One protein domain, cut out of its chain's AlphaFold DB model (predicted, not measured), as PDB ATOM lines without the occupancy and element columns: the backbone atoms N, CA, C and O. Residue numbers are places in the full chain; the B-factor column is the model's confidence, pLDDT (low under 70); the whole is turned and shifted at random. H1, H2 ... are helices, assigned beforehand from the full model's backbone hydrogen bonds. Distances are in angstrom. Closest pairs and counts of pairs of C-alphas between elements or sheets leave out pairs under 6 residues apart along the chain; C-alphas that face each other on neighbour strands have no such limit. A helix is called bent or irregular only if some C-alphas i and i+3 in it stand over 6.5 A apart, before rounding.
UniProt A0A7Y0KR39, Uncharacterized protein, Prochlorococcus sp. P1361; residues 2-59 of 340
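Overview. This is residues 2 to 59 of the 340 residues of an uncharacterized protein of Prochlorococcus sp. P1361 (UniProt A0A7Y0KR39). Three helices, H2, H3 and H4, zigzag side by side in a bent row with H3 in the middle, and short H1 lies off the H2 end. The printed part has 58 residues, four named helices H1 to H4 and no named strand: all helix, compact, radius of gyration of the C-alphas 10.7 A, spans 29 by 23 by 17 A.

Along the chain. Find C-alpha 8 at (214.870, 204.987, 116.725), where H1, residues 8 to 13, begins. H2 is residues 18 to 28, 15.2 A; H3, residues 33 to 45, 18.2 A; H4, residues 49 to 59, 15.6 A, ends at (230.077, 196.613, 117.454).

Arrangement. H1 and H2 only just touch, with 3 pairs of C-alphas within 8 A, only at the corner; closest are Arg 12 and Val 18, 6.6 A. H2 and H3 form a hairpin, a steep tilt of 39 degrees; C-alphas 22 and 39 come closest, 5.4 A. H3 and H4 form another, a shallow tilt of 33 degrees, only just short of steep; C-alphas 40 and 52 come closest, 3.9 A. H2 and H4 are apart. Every O i to N i+4 pair is within hydrogen-bond range in H1, H2 and H3; H4 has 3 of 7, and 4 of 8 O i to N i+3.

Size, cuts and confidence. C-alphas 14 and 50 are the two farthest apart, 29.3 A. The printed part has no cut, and its three links between helices are tight. Look for pLDDT under 70 at residues 2 to 6 and 8 to 13.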
ATOM      1  N   HIS A   2     215.456 193.913 109.069       53.25
ATOM      2  CA  HIS A   2     215.622 194.473 110.428       53.25
ATOM      3  C   HIS A   2     216.101 195.935 110.509       53.25
ATOM      4  O   HIS A   2     215.884 196.582 111.528       53.25
ATOM      5  N   GLN A   3     216.750 196.473 109.471       55.22
ATOM      6  CA  GLN A   3     217.409 197.781 109.570       55.22
ATOM      7  C   GLN A   3     216.419 198.956 109.584       55.22
ATOM      8  O   GLN A   3     216.597 199.875 110.381       55.22
ATOM      9  N   ASP A   4     215.338 198.859 108.806       56.03
ATOM     10  CA  ASP A   4     214.302 199.898 108.707       56.03
ATOM     11  C   ASP A   4     213.387 199.938 109.944       56.03
ATOM     12  O   ASP A   4     212.872 200.988 110.314       56.03
ATOM     13  N   PHE A   5     213.210 198.800 110.629       55.75
ATOM     14  CA  PHE A   5     212.320 198.691 111.793       55.75
ATOM     15  C   PHE A   5     212.914 199.300 113.067       55.75
ATOM     16  O   PHE A   5     212.203 199.602 114.021       55.75
ATOM     17  N   LEU A   6     214.235 199.463 113.095       60.78
ATOM     18  CA  LEU A   6     214.949 199.994 114.242       60.78
ATOM     19  C   LEU A   6     215.249 201.485 114.084       60.78
ATOM     20  O   LEU A   6     216.085 201.987 114.823       60.78
ATOM     21  N   ASP A   7     214.635 202.220 113.157       71.31
ATOM     22  CA  ASP A   7     214.826 203.671 113.134       71.31
ATOM     23  C   ASP A   7     214.269 204.295 114.427       71.31
ATOM     24  O   ASP A   7     213.070 204.516 114.610       71.31
ATOM     25  N   THR A   8     215.178 204.535 115.372       65.06
ATOM     26  CA  THR A   8     214.870 204.987 116.725       65.06
ATOM     27  C   THR A   8     214.258 206.378 116.721       65.06
ATOM     28  O   THR A   8     213.527 206.713 117.650       65.06
ATOM     29  N   GLU A   9     214.521 207.177 115.684       63.03
ATOM     30  CA  GLU A   9     213.960 208.517 115.550       63.03
ATOM     31  C   GLU A   9     212.503 208.465 115.075       63.03
ATOM     32  O   GLU A   9     211.648 209.151 115.637       63.03
ATOM     33  N   ILE A  10     212.179 207.575 114.128       67.44
ATOM     34  CA  ILE A  10     210.787 207.309 113.726       67.44
ATOM     35  C   ILE A  10     209.984 206.787 114.924       67.44
ATOM     36  O   ILE A  10     208.902 207.301 115.226       67.44
ATOM     37  N   LEU A  11     210.536 205.812 115.650       69.44
ATOM     38  CA  LEU A  11     209.885 205.233 116.827       69.44
ATOM     39  C   LEU A  11     209.659 206.283 117.926       69.44
ATOM     40  O   LEU A  11     208.569 206.353 118.496       69.44
ATOM     41  N   ARG A  12     210.633 207.166 118.167       65.38
ATOM     42  CA  ARG A  12     210.498 208.260 119.139       65.38
ATOM     43  C   ARG A  12     209.378 209.231 118.757       65.38
ATOM     44  O   ARG A  12     208.556 209.566 119.607       65.38
ATOM     45  N   ARG A  13     209.293 209.638 117.486       68.88
ATOM     46  CA  ARG A  13     208.220 210.525 116.989       68.88
ATOM     47  C   ARG A  13     206.832 209.900 117.115       68.88
ATOM     48  O   ARG A  13     205.853 210.620 117.270       68.88
ATOM     49  N   SER A  14     206.754 208.571 117.097       73.38
ATOM     50  CA  SER A  14     205.511 207.829 117.330       73.38
ATOM     51  C   SER A  14     205.136 207.649 118.811       73.38
ATOM     52  O   SER A  14     204.130 207.013 119.109       73.38
ATOM     53  N   GLY A  15     205.917 208.204 119.749       76.75
ATOM     54  CA  GLY A  15     205.664 208.100 121.192       76.75
ATOM     55  C   GLY A  15     205.984 206.728 121.792       76.75
ATOM     56  O   GLY A  15     205.635 206.464 122.941       76.75
ATOM     57  N   VAL A  16     206.646 205.849 121.033       83.00
ATOM     58  CA  VAL A  16     207.064 204.531 121.516       83.00
ATOM     59  C   VAL A  16     208.186 204.701 122.534       83.00
ATOM     60  O   VAL A  16     209.155 205.429 122.306       83.00
ATOM     61  N   ASP A  17     208.085 203.980 123.648       87.75
ATOM     62  CA  ASP A  17     209.181 203.860 124.601       87.75
ATOM     63  C   ASP A  17     210.294 202.980 124.014       87.75
ATOM     64  O   ASP A  17     210.338 201.759 124.192       87.75
ATOM     65  N   VAL A  18     211.194 203.629 123.274       85.31
ATOM     66  CA  VAL A  18     212.321 202.990 122.585       85.31
ATOM     67  C   VAL A  18     213.211 202.210 123.556       85.31
ATOM     68  O   VAL A  18     213.747 201.172 123.172       85.31
ATOM     69  N   PHE A  19     213.351 202.655 124.813       89.12
ATOM     70  CA  PHE A  19     214.158 201.943 125.808       89.12
ATOM     71  C   PHE A  19     213.557 200.566 126.098       89.12
ATOM     72  O   PHE A  19     214.235 199.547 125.961       89.12
ATOM     73  N   ASN A  20     212.272 200.536 126.461       91.06
ATOM     74  CA  ASN A  20     211.583 199.293 126.798       91.06
ATOM     75  C   ASN A  20     211.446 198.364 125.586       91.06
ATOM     76  O   ASN A  20     211.605 197.154 125.733       91.06
ATOM     77  N   LEU A  21     211.238 198.918 124.388       91.44
ATOM     78  CA  LEU A  21     211.233 198.137 123.154       91.44
ATOM     79  C   LEU A  21     212.593 197.472 122.893       91.44
ATOM     80  O   LEU A  21     212.645 196.268 122.657       91.44
ATOM     81  N   LEU A  22     213.698 198.225 122.954       92.06
ATOM     82  CA  LEU A  22     215.043 197.676 122.737       92.06
ATOM     83  C   LEU A  22     215.404 196.624 123.789       92.06
ATOM     84  O   LEU A  22     216.001 195.607 123.441       92.06
ATOM     85  N   LYS A  23     214.998 196.834 125.046       95.62
ATOM     86  CA  LYS A  23     215.158 195.847 126.115       95.62
ATOM     87  C   LYS A  23     214.421 194.543 125.794       95.62
ATOM     88  O   LYS A  23     215.043 193.487 125.815       95.62
ATOM     89  N   GLN A  24     213.134 194.611 125.445       95.31
ATOM     90  CA  GLN A  24     212.338 193.428 125.083       95.31
ATOM     91  C   GLN A  24     212.912 192.710 123.858       95.31
ATOM     92  O   GLN A  24     213.041 191.490 123.851       95.31
ATOM     93  N   LEU A  25     213.303 193.463 122.827       94.50
ATOM     94  CA  LEU A  25     213.944 192.897 121.642       94.50
ATOM     95  C   LEU A  25     215.257 192.193 121.991       94.50
ATOM     96  O   LEU A  25     215.529 191.129 121.444       94.50
ATOM     97  N   HIS A  26     216.052 192.749 122.907       96.12
ATOM     98  CA  HIS A  26     217.284 192.116 123.368       96.12
ATOM     99  C   HIS A  26     217.015 190.842 124.181       96.12
ATOM    100  O   HIS A  26     217.739 189.866 124.027       96.12
ATOM    101  N   GLU A  27     215.961 190.818 125.001       96.38
ATOM    102  CA  GLU A  27     215.539 189.619 125.738       96.38
ATOM    103  C   GLU A  27     215.089 188.490 124.794       96.38
ATOM    104  O   GLU A  27     215.383 187.322 125.046       96.38
ATOM    105  N   ILE A  28     214.416 188.826 123.686       97.12
ATOM    106  CA  ILE A  28     213.970 187.857 122.669       97.12
ATOM    107  C   ILE A  28     215.135 187.425 121.759       97.12
ATOM    108  O   ILE A  28     215.212 186.263 121.354       97.12
ATOM    109  N   HIS A  29     216.044 188.347 121.437       95.81
ATOM    110  CA  HIS A  29     217.148 188.151 120.496       95.81
ATOM    111  C   HIS A  29     218.503 188.552 121.113       95.81
ATOM    112  O   HIS A  29     219.146 189.496 120.641       95.81
ATOM    113  N   PRO A  30     218.986 187.839 122.149       95.56
ATOM    114  CA  PRO A  30     220.203 188.222 122.871       95.56
ATOM    115  C   PRO A  30     221.473 188.136 122.014       95.56
ATOM    116  O   PRO A  30     222.446 188.848 122.277       95.56
ATOM    117  N   ASP A  31     221.460 187.309 120.966       94.19
ATOM    118  CA  ASP A  31     222.586 187.103 120.048       94.19
ATOM    119  C   ASP A  31     222.609 188.096 118.877       94.19
ATOM    120  O   ASP A  31     223.598 188.169 118.147       94.19
ATOM    121  N   ASP A  32     221.560 188.907 118.703       94.44
ATOM    122  CA  ASP A  32     221.552 189.948 117.679       94.44
ATOM    123  C   ASP A  32     222.468 191.105 118.109       94.44
ATOM    124  O   ASP A  32     222.201 191.856 119.061       94.44
ATOM    125  N   ASN A  33     223.590 191.237 117.400       92.25
ATOM    126  CA  ASN A  33     224.596 192.256 117.672       92.25
ATOM    127  C   ASN A  33     224.034 193.670 117.504       92.25
ATOM    128  O   ASN A  33     224.348 194.535 118.314       92.25
ATOM    129  N   LEU A  34     223.187 193.917 116.500       89.44
ATOM    130  CA  LEU A  34     222.652 195.250 116.232       89.44
ATOM    131  C   LEU A  34     221.677 195.687 117.330       89.44
ATOM    132  O   LEU A  34     221.754 196.827 117.795       89.44
ATOM    133  N   ILE A  35     220.797 194.785 117.770       92.12
ATOM    134  CA  ILE A  35     219.894 195.032 118.904       92.12
ATOM    135  C   ILE A  35     220.712 195.290 120.173       92.12
ATOM    136  O   ILE A  35     220.470 196.279 120.863       92.12
ATOM    137  N   SER A  36     221.725 194.459 120.436       93.81
ATOM    138  CA  SER A  36     222.614 194.618 121.594       93.81
ATOM    139  C   SER A  36     223.328 195.972 121.583       93.81
ATOM    140  O   SER A  36     223.326 196.668 122.591       93.81
ATOM    141  N   ILE A  37     223.888 196.392 120.444       90.56
ATOM    142  CA  ILE A  37     224.591 197.678 120.319       90.56
ATOM    143  C   ILE A  37     223.644 198.846 120.588       90.56
ATOM    144  O   ILE A  37     223.999 199.761 121.330       90.56
ATOM    145  N   ARG A  38     222.436 198.821 120.010       88.81
ATOM    146  CA  ARG A  38     221.433 199.883 120.191       88.81
ATOM    147  C   ARG A  38     220.936 199.948 121.630       88.81
ATOM    148  O   ARG A  38     220.839 201.037 122.190       88.81
ATOM    149  N   TYR A  39     220.660 198.798 122.240       92.38
ATOM    150  CA  TYR A  39     220.265 198.736 123.643       92.38
ATOM    151  C   TYR A  39     221.403 199.195 124.566       92.38
ATOM    152  O   TYR A  39     221.181 200.014 125.453       92.38
ATOM    153  N   GLY A  40     222.637 198.761 124.294       90.56
ATOM    154  CA  GLY A  40     223.841 199.204 124.992       90.56
ATOM    155  C   GLY A  40     224.042 200.716 124.923       90.56
ATOM    156  O   GLY A  40     224.212 201.354 125.956       90.56
ATOM    157  N   ALA A  41     223.935 201.316 123.733       86.56
ATOM    158  CA  ALA A  41     223.991 202.769 123.563       86.56
ATOM    159  C   ALA A  41     222.905 203.484 124.381       86.56
ATOM    160  O   ALA A  41     223.187 204.472 125.055       86.56
ATOM    161  N   ARG A  42     221.684 202.940 124.401       85.75
ATOM    162  CA  ARG A  42     220.579 203.513 125.173       85.75
ATOM    163  C   ARG A  42     220.782 203.396 126.692       85.75
ATOM    164  O   ARG A  42     220.382 204.293 127.425       85.75
ATOM    165  N   LEU A  43     221.437 202.343 127.172       88.25
ATOM    166  CA  LEU A  43     221.851 202.220 128.577       88.25
ATOM    167  C   LEU A  43     222.944 203.232 128.944       88.25
ATOM    168  O   LEU A  43     222.886 203.842 130.013       88.25
ATOM    169  N   LEU A  44     223.906 203.465 128.041       84.69
ATOM    170  CA  LEU A  44     224.916 204.516 128.213       84.69
ATOM    171  C   LEU A  44     224.265 205.901 128.311       84.69
ATOM    172  O   LEU A  44     224.679 206.708 129.141       84.69
ATOM    173  N   GLU A  45     223.209 206.148 127.532       79.25
ATOM    174  CA  GLU A  45     222.442 207.397 127.593       79.25
ATOM    175  C   GLU A  45     221.775 207.632 128.952       79.25
ATOM    176  O   GLU A  45     221.661 208.777 129.395       79.25
ATOM    177  N   THR A  46     221.361 206.557 129.627       80.69
ATOM    178  CA  THR A  46     220.776 206.608 130.975       80.69
ATOM    179  C   THR A  46     221.825 206.533 132.089       80.69
ATOM    180  O   THR A  46     221.471 206.522 133.265       80.69
ATOM    181  N   GLY A  47     223.117 206.476 131.743       79.38
ATOM    182  CA  GLY A  47     224.226 206.395 132.696       79.38
ATOM    183  C   GLY A  47     224.540 204.986 133.218       79.38
ATOM    184  O   GLY A  47     225.414 204.850 134.075       79.38
ATOM    185  N   ASP A  48     223.896 203.935 132.702       86.38
ATOM    186  CA  ASP A  48     224.213 202.544 133.047       86.38
ATOM    187  C   ASP A  48     225.401 202.050 132.209       86.38
ATOM    188  O   ASP A  48     225.266 201.299 131.241       86.38
ATOM    189  N   SER A  49     226.601 202.507 132.573       85.44
ATOM    190  CA  SER A  49     227.837 202.111 131.890       85.44
ATOM    191  C   SER A  49     228.187 200.639 132.072       85.44
ATOM    192  O   SER A  49     228.819 200.054 131.195       85.44
ATOM    193  N   ASN A  50     227.778 200.045 133.195       87.00
ATOM    194  CA  ASN A  50     228.145 198.678 133.552       87.00
ATOM    195  C   ASN A  50     227.484 197.669 132.616       87.00
ATOM    196  O   ASN A  50     228.143 196.728 132.184       87.00
ATOM    197  N   LEU A  51     226.207 197.878 132.279       90.88
ATOM    198  CA  LEU A  51     225.515 197.051 131.292       90.88
ATOM    199  C   LEU A  51     225.684 197.592 129.866       90.88
ATOM    200  O   LEU A  51     225.816 196.817 128.916       90.88
ATOM    201  N   GLY A  52     225.717 198.919 129.708       90.94
ATOM    202  CA  GLY A  52     225.751 199.576 128.407       90.94
ATOM    203  C   GLY A  52     227.007 199.268 127.597       90.94
ATOM    204  O   GLY A  52     226.908 198.922 126.419       90.94
ATOM    205  N   PHE A  53     228.192 199.331 128.213       90.19
ATOM    206  CA  PHE A  53     229.437 199.113 127.481       90.19
ATOM    207  C   PHE A  53     229.634 197.673 126.988       90.19
ATOM    208  O   PHE A  53     229.943 197.525 125.804       90.19
ATOM    209  N   PRO A  54     229.443 196.610 127.798       91.62
ATOM    210  CA  PRO A  54     229.547 195.236 127.305       91.62
ATOM    211  C   PRO A  54     228.661 194.964 126.084       91.62
ATOM    212  O   PRO A  54     229.111 194.350 125.119       91.62
ATOM    213  N   LEU A  55     227.430 195.483 126.092       94.06
ATOM    214  CA  LEU A  55     226.505 195.361 124.966       94.06
ATOM    215  C   LEU A  55     226.955 196.183 123.751       94.06
ATOM    216  O   LEU A  55     226.936 195.687 122.624       94.06
ATOM    217  N   PHE A  56     227.419 197.416 123.975       92.00
ATOM    218  CA  PHE A  56     227.924 198.291 122.917       92.00
ATOM    219  C   PHE A  56     229.168 197.720 122.216       92.00
ATOM    220  O   PHE A  56     229.330 197.881 121.007       92.00
ATOM    221  N   GLN A  57     230.027 196.993 122.938       94.06
ATOM    222  CA  GLN A  57     231.253 196.395 122.389       94.06
ATOM    223  C   GLN A  57     230.997 195.280 121.369       94.06
ATOM    224  O   GLN A  57     231.897 194.959 120.591       94.06
ATOM    225  N   LYS A  58     229.761 194.768 121.252       93.06
ATOM    226  CA  LYS A  58     229.382 193.890 120.132       93.06
ATOM    227  C   LYS A  58     229.525 194.565 118.760       93.06
ATOM    228  O   LYS A  58     229.562 193.865 117.753       93.06
ATOM    229  N   ARG A  59     229.697 195.896 118.691       93.12
ATOM    230  CA  ARG A  59     230.077 196.613 117.454       93.12
ATOM    231  C   ARG A  59     231.352 196.058 116.815       93.12
ATOM    232  O   ARG A  59     231.457 196.053 115.594       93.12
TER     233      ARG A  59